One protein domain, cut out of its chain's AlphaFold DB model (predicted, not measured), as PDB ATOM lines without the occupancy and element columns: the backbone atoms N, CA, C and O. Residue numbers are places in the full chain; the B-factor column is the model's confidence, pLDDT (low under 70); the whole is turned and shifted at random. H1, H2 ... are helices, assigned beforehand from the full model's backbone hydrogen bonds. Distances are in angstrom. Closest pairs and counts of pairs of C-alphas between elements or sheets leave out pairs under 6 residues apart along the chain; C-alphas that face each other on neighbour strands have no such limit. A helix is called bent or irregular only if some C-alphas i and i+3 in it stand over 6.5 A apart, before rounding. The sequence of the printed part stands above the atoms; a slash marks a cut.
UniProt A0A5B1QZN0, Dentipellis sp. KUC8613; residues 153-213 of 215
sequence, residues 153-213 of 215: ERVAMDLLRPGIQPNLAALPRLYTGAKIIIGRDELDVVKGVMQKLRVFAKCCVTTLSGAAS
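This is residues 153 to 213 of the 215 residues of a protein of Dentipellis sp. KUC8613 (UniProt A0A5B1QZN0). Going along the printed part from its first residue, you see an open, flat zigzag of three helices that touch one another nowhere: the short H1 makes a hook before H2, a long unnamed stretch, residues 175 to 192, runs through the middle, and the long H3 then folds back from the end of that stretch. There is no packed core. The printed part has 61 residues with three named helices, in the order H1, H2, H3, and no named strand; its class is all helix, with 36 residues in the helices. The whole is extended, with a radius of gyration of the C-alphas of 16.6 A, and its C-alphas span 47 by 33 by 17 A.

Begin at Glu 153, where H1, residues 153 to 158, stands free over its whole length. A tight link of 5 residues takes you to H2, residues 164 to 174. H1 and H2 are only just apart, their closest C-alphas being 8.3 A from each other. From Leu 174 a long link of 18 residues leads to H3, residues 193 to 211. H2 and H3 are apart, and so are H1 and H3. Look along the backbone O and N atoms: in H1 and H3 every O i to N i+4 pair is within hydrogen-bond range, while in H2 it is 5 of 7.

Find C-alpha 153 at (11.628, 14.042, 21.831); from there H1 runs 8.6 A to C-alpha 158. H2 starts with C-alpha 164 at (-2.732, 8.863, 16.583) and covers 15.3 A to C-alpha 174. H2 is irregular, but only just: C-alphas 169 and 172 are 6.7 A apart. Next find C-alpha 193 at (2.887, -11.663, 30.799); H3, with 19 residues the longest helix, runs from it for 27.6 A to C-alpha 211 at (-18.558, -5.553, 47.035).

The two C-alphas farthest apart, those of Arg 154 and Ser 213, are 49.5 A from each other. The printed part, 153 to 213 of a full chain of 215 residues, has no cut. The C-alphas of its long link, residues 175 to 192, lie 2 to 20 A from the mean of the C-alphas. Besides H1, residues 160 to 167, 173 to 179, 186 to 192 and 201 to 213 stand free. In the B-factor column the mean pLDDT of the printed part is 85.9; look at residues 207 to 213, of which 207 to 211 belong to H3, for the values under 70.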
ATOM      1  N   GLU A 153      12.029  13.038  22.818       95.88
ATOM      2  CA  GLU A 153      11.628  14.042  21.831       95.88
ATOM      3  C   GLU A 153      11.017  13.368  20.606       95.88
ATOM      4  O   GLU A 153       9.914  13.722  20.183       95.88
ATOM      5  N   ARG A 154      11.659  12.310  20.101       94.81
ATOM      6  CA  ARG A 154      11.100  11.504  19.014       94.81
ATOM      7  C   ARG A 154       9.758  10.883  19.387       94.81
ATOM      8  O   ARG A 154       8.838  10.900  18.573       94.81
ATOM      9  N   VAL A 155       9.615  10.352  20.604       93.31
ATOM     10  CA  VAL A 155       8.330   9.802  21.070       93.31
ATOM     11  C   VAL A 155       7.255  10.888  21.132       93.31
ATOM     12  O   VAL A 155       6.120  10.638  20.727       93.31
ATOM     13  N   ALA A 156       7.595  12.099  21.579       93.88
ATOM     14  CA  ALA A 156       6.663  13.223  21.586       93.88
ATOM     15  C   ALA A 156       6.235  13.621  20.163       93.88
ATOM     16  O   ALA A 156       5.050  13.845  19.919       93.88
ATOM     17  N   MET A 157       7.166  13.633  19.207       94.31
ATOM     18  CA  MET A 157       6.852  13.872  17.795       94.31
ATOM     19  C   MET A 157       5.970  12.770  17.203       94.31
ATOM     20  O   MET A 157       5.067  13.054  16.414       94.31
ATOM     21  N   ASP A 158       6.169  11.516  17.606       92.38
ATOM     22  CA  ASP A 158       5.373  10.389  17.122       92.38
ATOM     23  C   ASP A 158       3.890  10.489  17.521       92.38
ATOM     24  O   ASP A 158       3.031   9.992  16.790       92.38
ATOM     25  N   LEU A 159       3.559  11.207  18.605       91.00
ATOM     26  CA  LEU A 159       2.172  11.506  18.996       91.00
ATOM     27  C   LEU A 159       1.442  12.427  18.005       91.00
ATOM     28  O   LEU A 159       0.208  12.478  18.005       91.00
ATOM     29  N   LEU A 160       2.189  13.155  17.173       93.50
ATOM     30  CA  LEU A 160       1.654  14.053  16.148       93.50
ATOM     31  C   LEU A 160       1.392  13.335  14.820       93.50
ATOM     32  O   LEU A 160       0.834  13.936  13.901       93.50
ATOM     33  N   ARG A 161       1.777  12.056  14.694       95.19
ATOM     34  CA  ARG A 161       1.559  11.297  13.460       95.19
ATOM     35  C   ARG A 161       0.065  11.222  13.119       95.19
ATOM     36  O   ARG A 161      -0.766  11.009  14.014       95.19
ATOM     37  N   PRO A 162      -0.292  11.340  11.826       93.25
ATOM     38  CA  PRO A 162      -1.678  11.222  11.399       93.25
ATOM     39  C   PRO A 162      -2.238   9.859  11.824       93.25
ATOM     40  O   PRO A 162      -1.594   8.826  11.657       93.25
ATOM     41  N   GLY A 163      -3.429   9.867  12.425       91.38
ATOM     42  CA  GLY A 163      -4.089   8.672  12.959       91.38
ATOM     43  C   GLY A 163      -3.921   8.452  14.468       91.38
ATOM     44  O   GLY A 163      -4.796   7.837  15.069       91.38
ATOM     45  N   ILE A 164      -2.899   9.019  15.124       93.81
ATOM     46  CA  ILE A 164      -2.732   8.863  16.583       93.81
ATOM     47  C   ILE A 164      -3.791   9.654  17.358       93.81
ATOM     48  O   ILE A 164      -4.489   9.080  18.191       93.81
ATOM     49  N   GLN A 165      -3.965  10.945  17.054       92.81
ATOM     50  CA  GLN A 165      -4.947  11.799  17.743       92.81
ATOM     51  C   GLN A 165      -6.398  11.299  17.595       92.81
ATOM     52  O   GLN A 165      -7.088  11.204  18.612       92.81
ATOM     53  N   PRO A 166      -6.870  10.890  16.395       94.25
ATOM     54  CA  PRO A 166      -8.185  10.264  16.255       94.25
ATOM     55  C   PRO A 166      -8.348   8.992  17.099       94.25
ATOM     56  O   PRO A 166      -9.372   8.829  17.763       94.25
ATOM     57  N   ASN A 167      -7.335   8.119  17.127       91.81
ATOM     58  CA  ASN A 167      -7.376   6.887  17.917       91.81
ATOM     59  C   ASN A 167      -7.433   7.181  19.420       91.81
ATOM     60  O   ASN A 167      -8.241   6.585  20.130       91.81
ATOM     61  N   LEU A 168      -6.633   8.137  19.903       90.94
ATOM     62  CA  LEU A 168      -6.651   8.570  21.302       90.94
ATOM     63  C   LEU A 168      -8.010   9.156  21.697       90.94
ATOM     64  O   LEU A 168      -8.542   8.807  22.749       90.94
ATOM     65  N   ALA A 169      -8.607   9.988  20.839       91.88
ATOM     66  CA  ALA A 169      -9.924  10.577  21.076       91.88
ATOM     67  C   ALA A 169     -11.066   9.540  21.082       91.88
ATOM     68  O   ALA A 169     -12.119   9.782  21.678       91.88
ATOM     69  N   ALA A 170     -10.876   8.383  20.440       92.94
ATOM     70  CA  ALA A 170     -11.857   7.300  20.414       92.94
ATOM     71  C   ALA A 170     -11.851   6.443  21.694       92.94
ATOM     72  O   ALA A 170     -12.908   5.947  22.089       92.94
ATOM     73  N   LEU A 171     -10.702   6.293  22.371       91.44
ATOM     74  CA  LEU A 171     -10.563   5.404  23.536       91.44
ATOM     75  C   LEU A 171     -11.579   5.681  24.663       91.44
ATOM     76  O   LEU A 171     -12.199   4.719  25.121       91.44
ATOM     77  N   PRO A 172     -11.837   6.938  25.088       90.12
ATOM     78  CA  PRO A 172     -12.817   7.204  26.143       90.12
ATOM     79  C   PRO A 172     -14.238   6.779  25.768       90.12
ATOM     80  O   PRO A 172     -14.998   6.365  26.636       90.12
ATOM     81  N   ARG A 173     -14.596   6.857  24.477       92.31
ATOM     82  CA  ARG A 173     -15.919   6.452  23.984       92.31
ATOM     83  C   ARG A 173     -16.057   4.932  23.995       92.31
ATOM     84  O   ARG A 173     -17.060   4.417  24.481       92.31
ATOM     85  N   LEU A 174     -15.038   4.229  23.500       93.19
ATOM     86  CA  LEU A 174     -15.022   2.766  23.395       93.19
ATOM     87  C   LEU A 174     -15.028   2.067  24.760       93.19
ATOM     88  O   LEU A 174     -15.592   0.985  24.889       93.19
ATOM     89  N   TYR A 175     -14.432   2.691  25.774       91.75
ATOM     90  CA  TYR A 175     -14.269   2.115  27.110       91.75
ATOM     91  C   TYR A 175     -14.951   2.970  28.190       91.75
ATOM     92  O   TYR A 175     -14.412   3.168  29.280       91.75
ATOM     93  N   THR A 176     -16.145   3.493  27.887       93.88
ATOM     94  CA  THR A 176     -16.912   4.338  28.815       93.88
ATOM     95  C   THR A 176     -17.191   3.594  30.125       93.88
ATOM     96  O   THR A 176     -17.699   2.476  30.121       93.88
ATOM     97  N   GLY A 177     -16.857   4.218  31.258       91.38
ATOM     98  CA  GLY A 177     -17.049   3.633  32.591       91.38
ATOM     99  C   GLY A 177     -16.023   2.561  32.979       91.38
ATOM    100  O   GLY A 177     -16.080   2.049  34.095       91.38
ATOM    101  N   ALA A 178     -15.062   2.244  32.104       90.25
ATOM    102  CA  ALA A 178     -14.006   1.278  32.377       90.25
ATOM    103  C   ALA A 178     -12.671   1.963  32.705       90.25
ATOM    104  O   ALA A 178     -12.345   3.041  32.208       90.25
ATOM    105  N   LYS A 179     -11.856   1.296  33.527       89.00
ATOM    106  CA  LYS A 179     -10.438   1.636  33.707       89.00
ATOM    107  C   LYS A 179      -9.617   0.805  32.720       89.00
ATOM    108  O   LYS A 179      -9.773  -0.413  32.680       89.00
ATOM    109  N   ILE A 180      -8.752   1.450  31.936       89.94
ATOM    110  CA  ILE A 180      -7.949   0.787  30.896       89.94
ATOM    111  C   ILE A 180      -6.553   0.472  31.447       89.94
ATOM    112  O   ILE A 180      -5.878   1.352  31.976       89.94
ATOM    113  N   ILE A 181      -6.109  -0.777  31.287       90.88
ATOM    114  CA  ILE A 181      -4.730  -1.212  31.544       90.88
ATOM    115  C   ILE A 181      -4.137  -1.646  30.203       90.88
ATOM    116  O   ILE A 181      -4.701  -2.509  29.536       90.88
ATOM    117  N   ILE A 182      -3.010  -1.052  29.805       91.12
ATOM    118  CA  ILE A 182      -2.327  -1.363  28.541       91.12
ATOM    119  C   ILE A 182      -0.937  -1.909  28.860       91.12
ATOM    120  O   ILE A 182      -0.151  -1.256  29.542       91.12
ATOM    121  N   GLY A 183      -0.635  -3.101  28.353       91.06
ATOM    122  CA  GLY A 183       0.706  -3.678  28.336       91.06
ATOM    123  C   GLY A 183       1.123  -3.952  26.896       91.06
ATOM    124  O   GLY A 183       0.306  -4.411  26.098       91.06
ATOM    125  N   ARG A 184       2.378  -3.656  26.556       93.19
ATOM    126  CA  ARG A 184       2.967  -3.992  25.257       93.19
ATOM    127  C   ARG A 184       4.233  -4.787  25.508       93.19
ATOM    128  O   ARG A 184       5.281  -4.218  25.802       93.19
ATOM    129  N   ASP A 185       4.121  -6.095  25.362       91.12
ATOM    130  CA  ASP A 185       5.192  -7.029  25.664       91.12
ATOM    131  C   ASP A 185       5.259  -8.109  24.595       91.12
ATOM    132  O   ASP A 185       4.240  -8.521  24.041       91.12
ATOM    133  N   GLU A 186       6.468  -8.586  24.328       86.00
ATOM    134  CA  GLU A 186       6.656  -9.827  23.586       86.00
ATOM    135  C   GLU A 186       6.110 -10.996  24.411       86.00
ATOM    136  O   GLU A 186       6.220 -11.013  25.643       86.00
ATOM    137  N   LEU A 187       5.519 -11.980  23.733       84.56
ATOM    138  CA  LEU A 187       5.054 -13.195  24.389       84.56
ATOM    139  C   LEU A 187       6.253 -14.100  24.675       84.56
ATOM    140  O   LEU A 187       6.609 -14.967  23.885       84.56
ATOM    141  N   ASP A 188       6.886 -13.840  25.810       82.56
ATOM    142  CA  ASP A 188       8.117 -14.482  26.236       82.56
ATOM    143  C   ASP A 188       8.079 -14.686  27.764       82.56
ATOM    144  O   ASP A 188       7.573 -13.843  28.518       82.56
ATOM    145  N   VAL A 189       8.585 -15.833  28.228       81.44
ATOM    146  CA  VAL A 189       8.544 -16.257  29.635       81.44
ATOM    147  C   VAL A 189       9.221 -15.264  30.588       81.44
ATOM    148  O   VAL A 189       8.803 -15.162  31.743       81.44
ATOM    149  N   VAL A 190      10.188 -14.463  30.121       84.69
ATOM    150  CA  VAL A 190      10.876 -13.460  30.965       84.69
ATOM    151  C   VAL A 190      10.117 -12.141  31.067       84.69
ATOM    152  O   VAL A 190      10.439 -11.307  31.910       84.69
ATOM    153  N   LYS A 191       9.110 -11.917  30.215       86.81
ATOM    154  CA  LYS A 191       8.359 -10.650  30.157       86.81
ATOM    155  C   LYS A 191       7.228 -10.582  31.180       86.81
ATOM    156  O   LYS A 191       6.557  -9.558  31.313       86.81
ATOM    157  N   GLY A 192       6.997 -11.673  31.907       88.06
ATOM    158  CA  GLY A 192       6.056 -11.691  33.019       88.06
ATOM    159  C   GLY A 192       4.588 -11.556  32.596       88.06
ATOM    160  O   GLY A 192       3.757 -11.139  33.402       88.06
ATOM    161  N   VAL A 193       4.251 -11.843  31.331       91.75
ATOM    162  CA  VAL A 193       2.887 -11.663  30.799       91.75
ATOM    163  C   VAL A 193       1.887 -12.517  31.579       91.75
ATOM    164  O   VAL A 193       0.859 -12.012  32.028       91.75
ATOM    165  N   MET A 194       2.227 -13.781  31.847       89.75
ATOM    166  CA  MET A 194       1.378 -14.682  32.634       89.75
ATOM    167  C   MET A 194       1.173 -14.185  34.067       89.75
ATOM    168  O   MET A 194       0.084 -14.303  34.622       89.75
ATOM    169  N   GLN A 195       2.201 -13.600  34.673       92.06
ATOM    170  CA  GLN A 195       2.164 -13.043  36.017       92.06
ATOM    171  C   GLN A 195       1.258 -11.807  36.055       92.06
ATOM    172  O   GLN A 195       0.406 -11.717  36.938       92.06
ATOM    173  N   LYS A 196       1.363 -10.912  35.062       92.62
ATOM    174  CA  LYS A 196       0.452  -9.767  34.898       92.62
ATOM    175  C   LYS A 196      -1.004 -10.217  34.793       92.62
ATOM    176  O   LYS A 196      -1.853  -9.694  35.512       92.62
ATOM    177  N   LEU A 197      -1.283 -11.232  33.973       92.25
ATOM    178  CA  LEU A 197      -2.632 -11.785  33.818       92.25
ATOM    179  C   LEU A 197      -3.150 -12.451  35.100       92.25
ATOM    180  O   LEU A 197      -4.306 -12.249  35.466       92.25
ATOM    181  N   ARG A 198      -2.308 -13.197  35.829       91.50
ATOM    182  CA  ARG A 198      -2.680 -13.800  37.122       91.50
ATOM    183  C   ARG A 198      -3.031 -12.744  38.168       91.50
ATOM    184  O   ARG A 198      -4.012 -12.910  38.889       91.50
ATOM    185  N   VAL A 199      -2.254 -11.663  38.248       92.62
ATOM    186  CA  VAL A 199      -2.549 -10.541  39.153       92.62
ATOM    187  C   VAL A 199      -3.850  -9.862  38.744       92.62
ATOM    188  O   VAL A 199      -4.705  -9.654  39.599       92.62
ATOM    189  N   PHE A 200      -4.040  -9.593  37.451       91.00
ATOM    190  CA  PHE A 200      -5.281  -9.017  36.940       91.00
ATOM    191  C   PHE A 200      -6.500  -9.870  37.316       91.00
ATOM    192  O   PHE A 200      -7.448  -9.360  37.912       91.00
ATOM    193  N   ALA A 201      -6.438 -11.183  37.075       89.56
ATOM    194  CA  ALA A 201      -7.496 -12.116  37.451       89.56
ATOM    195  C   ALA A 201      -7.781 -12.084  38.963       89.56
ATOM    196  O   ALA A 201      -8.937 -11.997  39.373       89.56
ATOM    197  N   LYS A 202      -6.733 -12.084  39.798       89.00
ATOM    198  CA  LYS A 202      -6.876 -12.012  41.258       89.00
ATOM    199  C   LYS A 202      -7.526 -10.699  41.709       89.00
ATOM    200  O   LYS A 202      -8.448 -10.737  42.516       89.00
ATOM    201  N   CYS A 203      -7.099  -9.559  41.167       84.56
ATOM    202  CA  CYS A 203      -7.680  -8.250  41.475       84.56
ATOM    203  C   CYS A 203      -9.170  -8.180  41.118       84.56
ATOM    204  O   CYS A 203      -9.959  -7.665  41.912       84.56
ATOM    205  N   CYS A 204      -9.569  -8.730  39.968       80.19
ATOM    206  CA  CYS A 204     -10.975  -8.793  39.570       80.19
ATOM    207  C   CYS A 204     -11.806  -9.624  40.558       80.19
ATOM    208  O   CYS A 204     -12.854  -9.168  41.006       80.19
ATOM    209  N   VAL A 205     -11.314 -10.799  40.967       76.56
ATOM    210  CA  VAL A 205     -12.015 -11.662  41.934       76.56
ATOM    211  C   VAL A 205     -12.132 -10.989  43.306       76.56
ATOM    212  O   VAL A 205     -13.220 -10.940  43.873       76.56
ATOM    213  N   THR A 206     -11.051 -10.407  43.835       73.00
ATOM    214  CA  THR A 206     -11.065  -9.764  45.161       73.00
ATOM    215  C   THR A 206     -11.974  -8.531  45.207       73.00
ATOM    216  O   THR A 206     -12.654  -8.313  46.208       73.00
ATOM    217  N   THR A 207     -12.041  -7.754  44.124       62.06
ATOM    218  CA  THR A 207     -12.915  -6.569  44.043       62.06
ATOM    219  C   THR A 207     -14.397  -6.955  44.005       62.06
ATOM    220  O   THR A 207     -15.222  -6.282  44.616       62.06
ATOM    221  N   LEU A 208     -14.742  -8.070  43.349       58.06
ATOM    222  CA  LEU A 208     -16.117  -8.577  43.296       58.06
ATOM    223  C   LEU A 208     -16.563  -9.195  44.630       58.06
ATOM    224  O   LEU A 208     -17.707  -9.012  45.037       58.06
ATOM    225  N   SER A 209     -15.662  -9.867  45.350       53.34
ATOM    226  CA  SER A 209     -15.969 -10.441  46.668       53.34
ATOM    227  C   SER A 209     -16.068  -9.399  47.790       53.34
ATOM    228  O   SER A 209     -16.828  -9.608  48.728       53.34
ATOM    229  N   GLY A 210     -15.351  -8.272  47.701       50.41
ATOM    230  CA  GLY A 210     -15.459  -7.163  48.665       50.41
ATOM    231  C   GLY A 210     -16.696  -6.274  48.482       50.41
ATOM    232  O   GLY A 210     -17.108  -5.605  49.423       50.41
ATOM    233  N   ALA A 211     -17.314  -6.281  47.297       52.41
ATOM    234  CA  ALA A 211     -18.558  -5.553  47.035       52.41
ATOM    235  C   ALA A 211     -19.814  -6.305  47.521       52.41
ATOM    236  O   ALA A 211     -20.858  -5.691  47.709       52.41
ATOM    237  N   ALA A 212     -19.724  -7.619  47.758       49.91
ATOM    238  CA  ALA A 212     -20.855  -8.448  48.187       49.91
ATOM    239  C   ALA A 212     -21.111  -8.440  49.712       49.91
ATOM    240  O   ALA A 212     -22.116  -8.984  50.157       49.91
ATOM    241  N   SER A 213     -20.227  -7.843  50.518       46.62
ATOM    242  CA  SER A 213     -20.324  -7.789  51.989       46.62
ATOM    243  C   SER A 213     -20.761  -6.423  52.542       46.62
ATOM    244  O   SER A 213     -20.656  -6.178  53.742       46.62
TER     245      SER A 213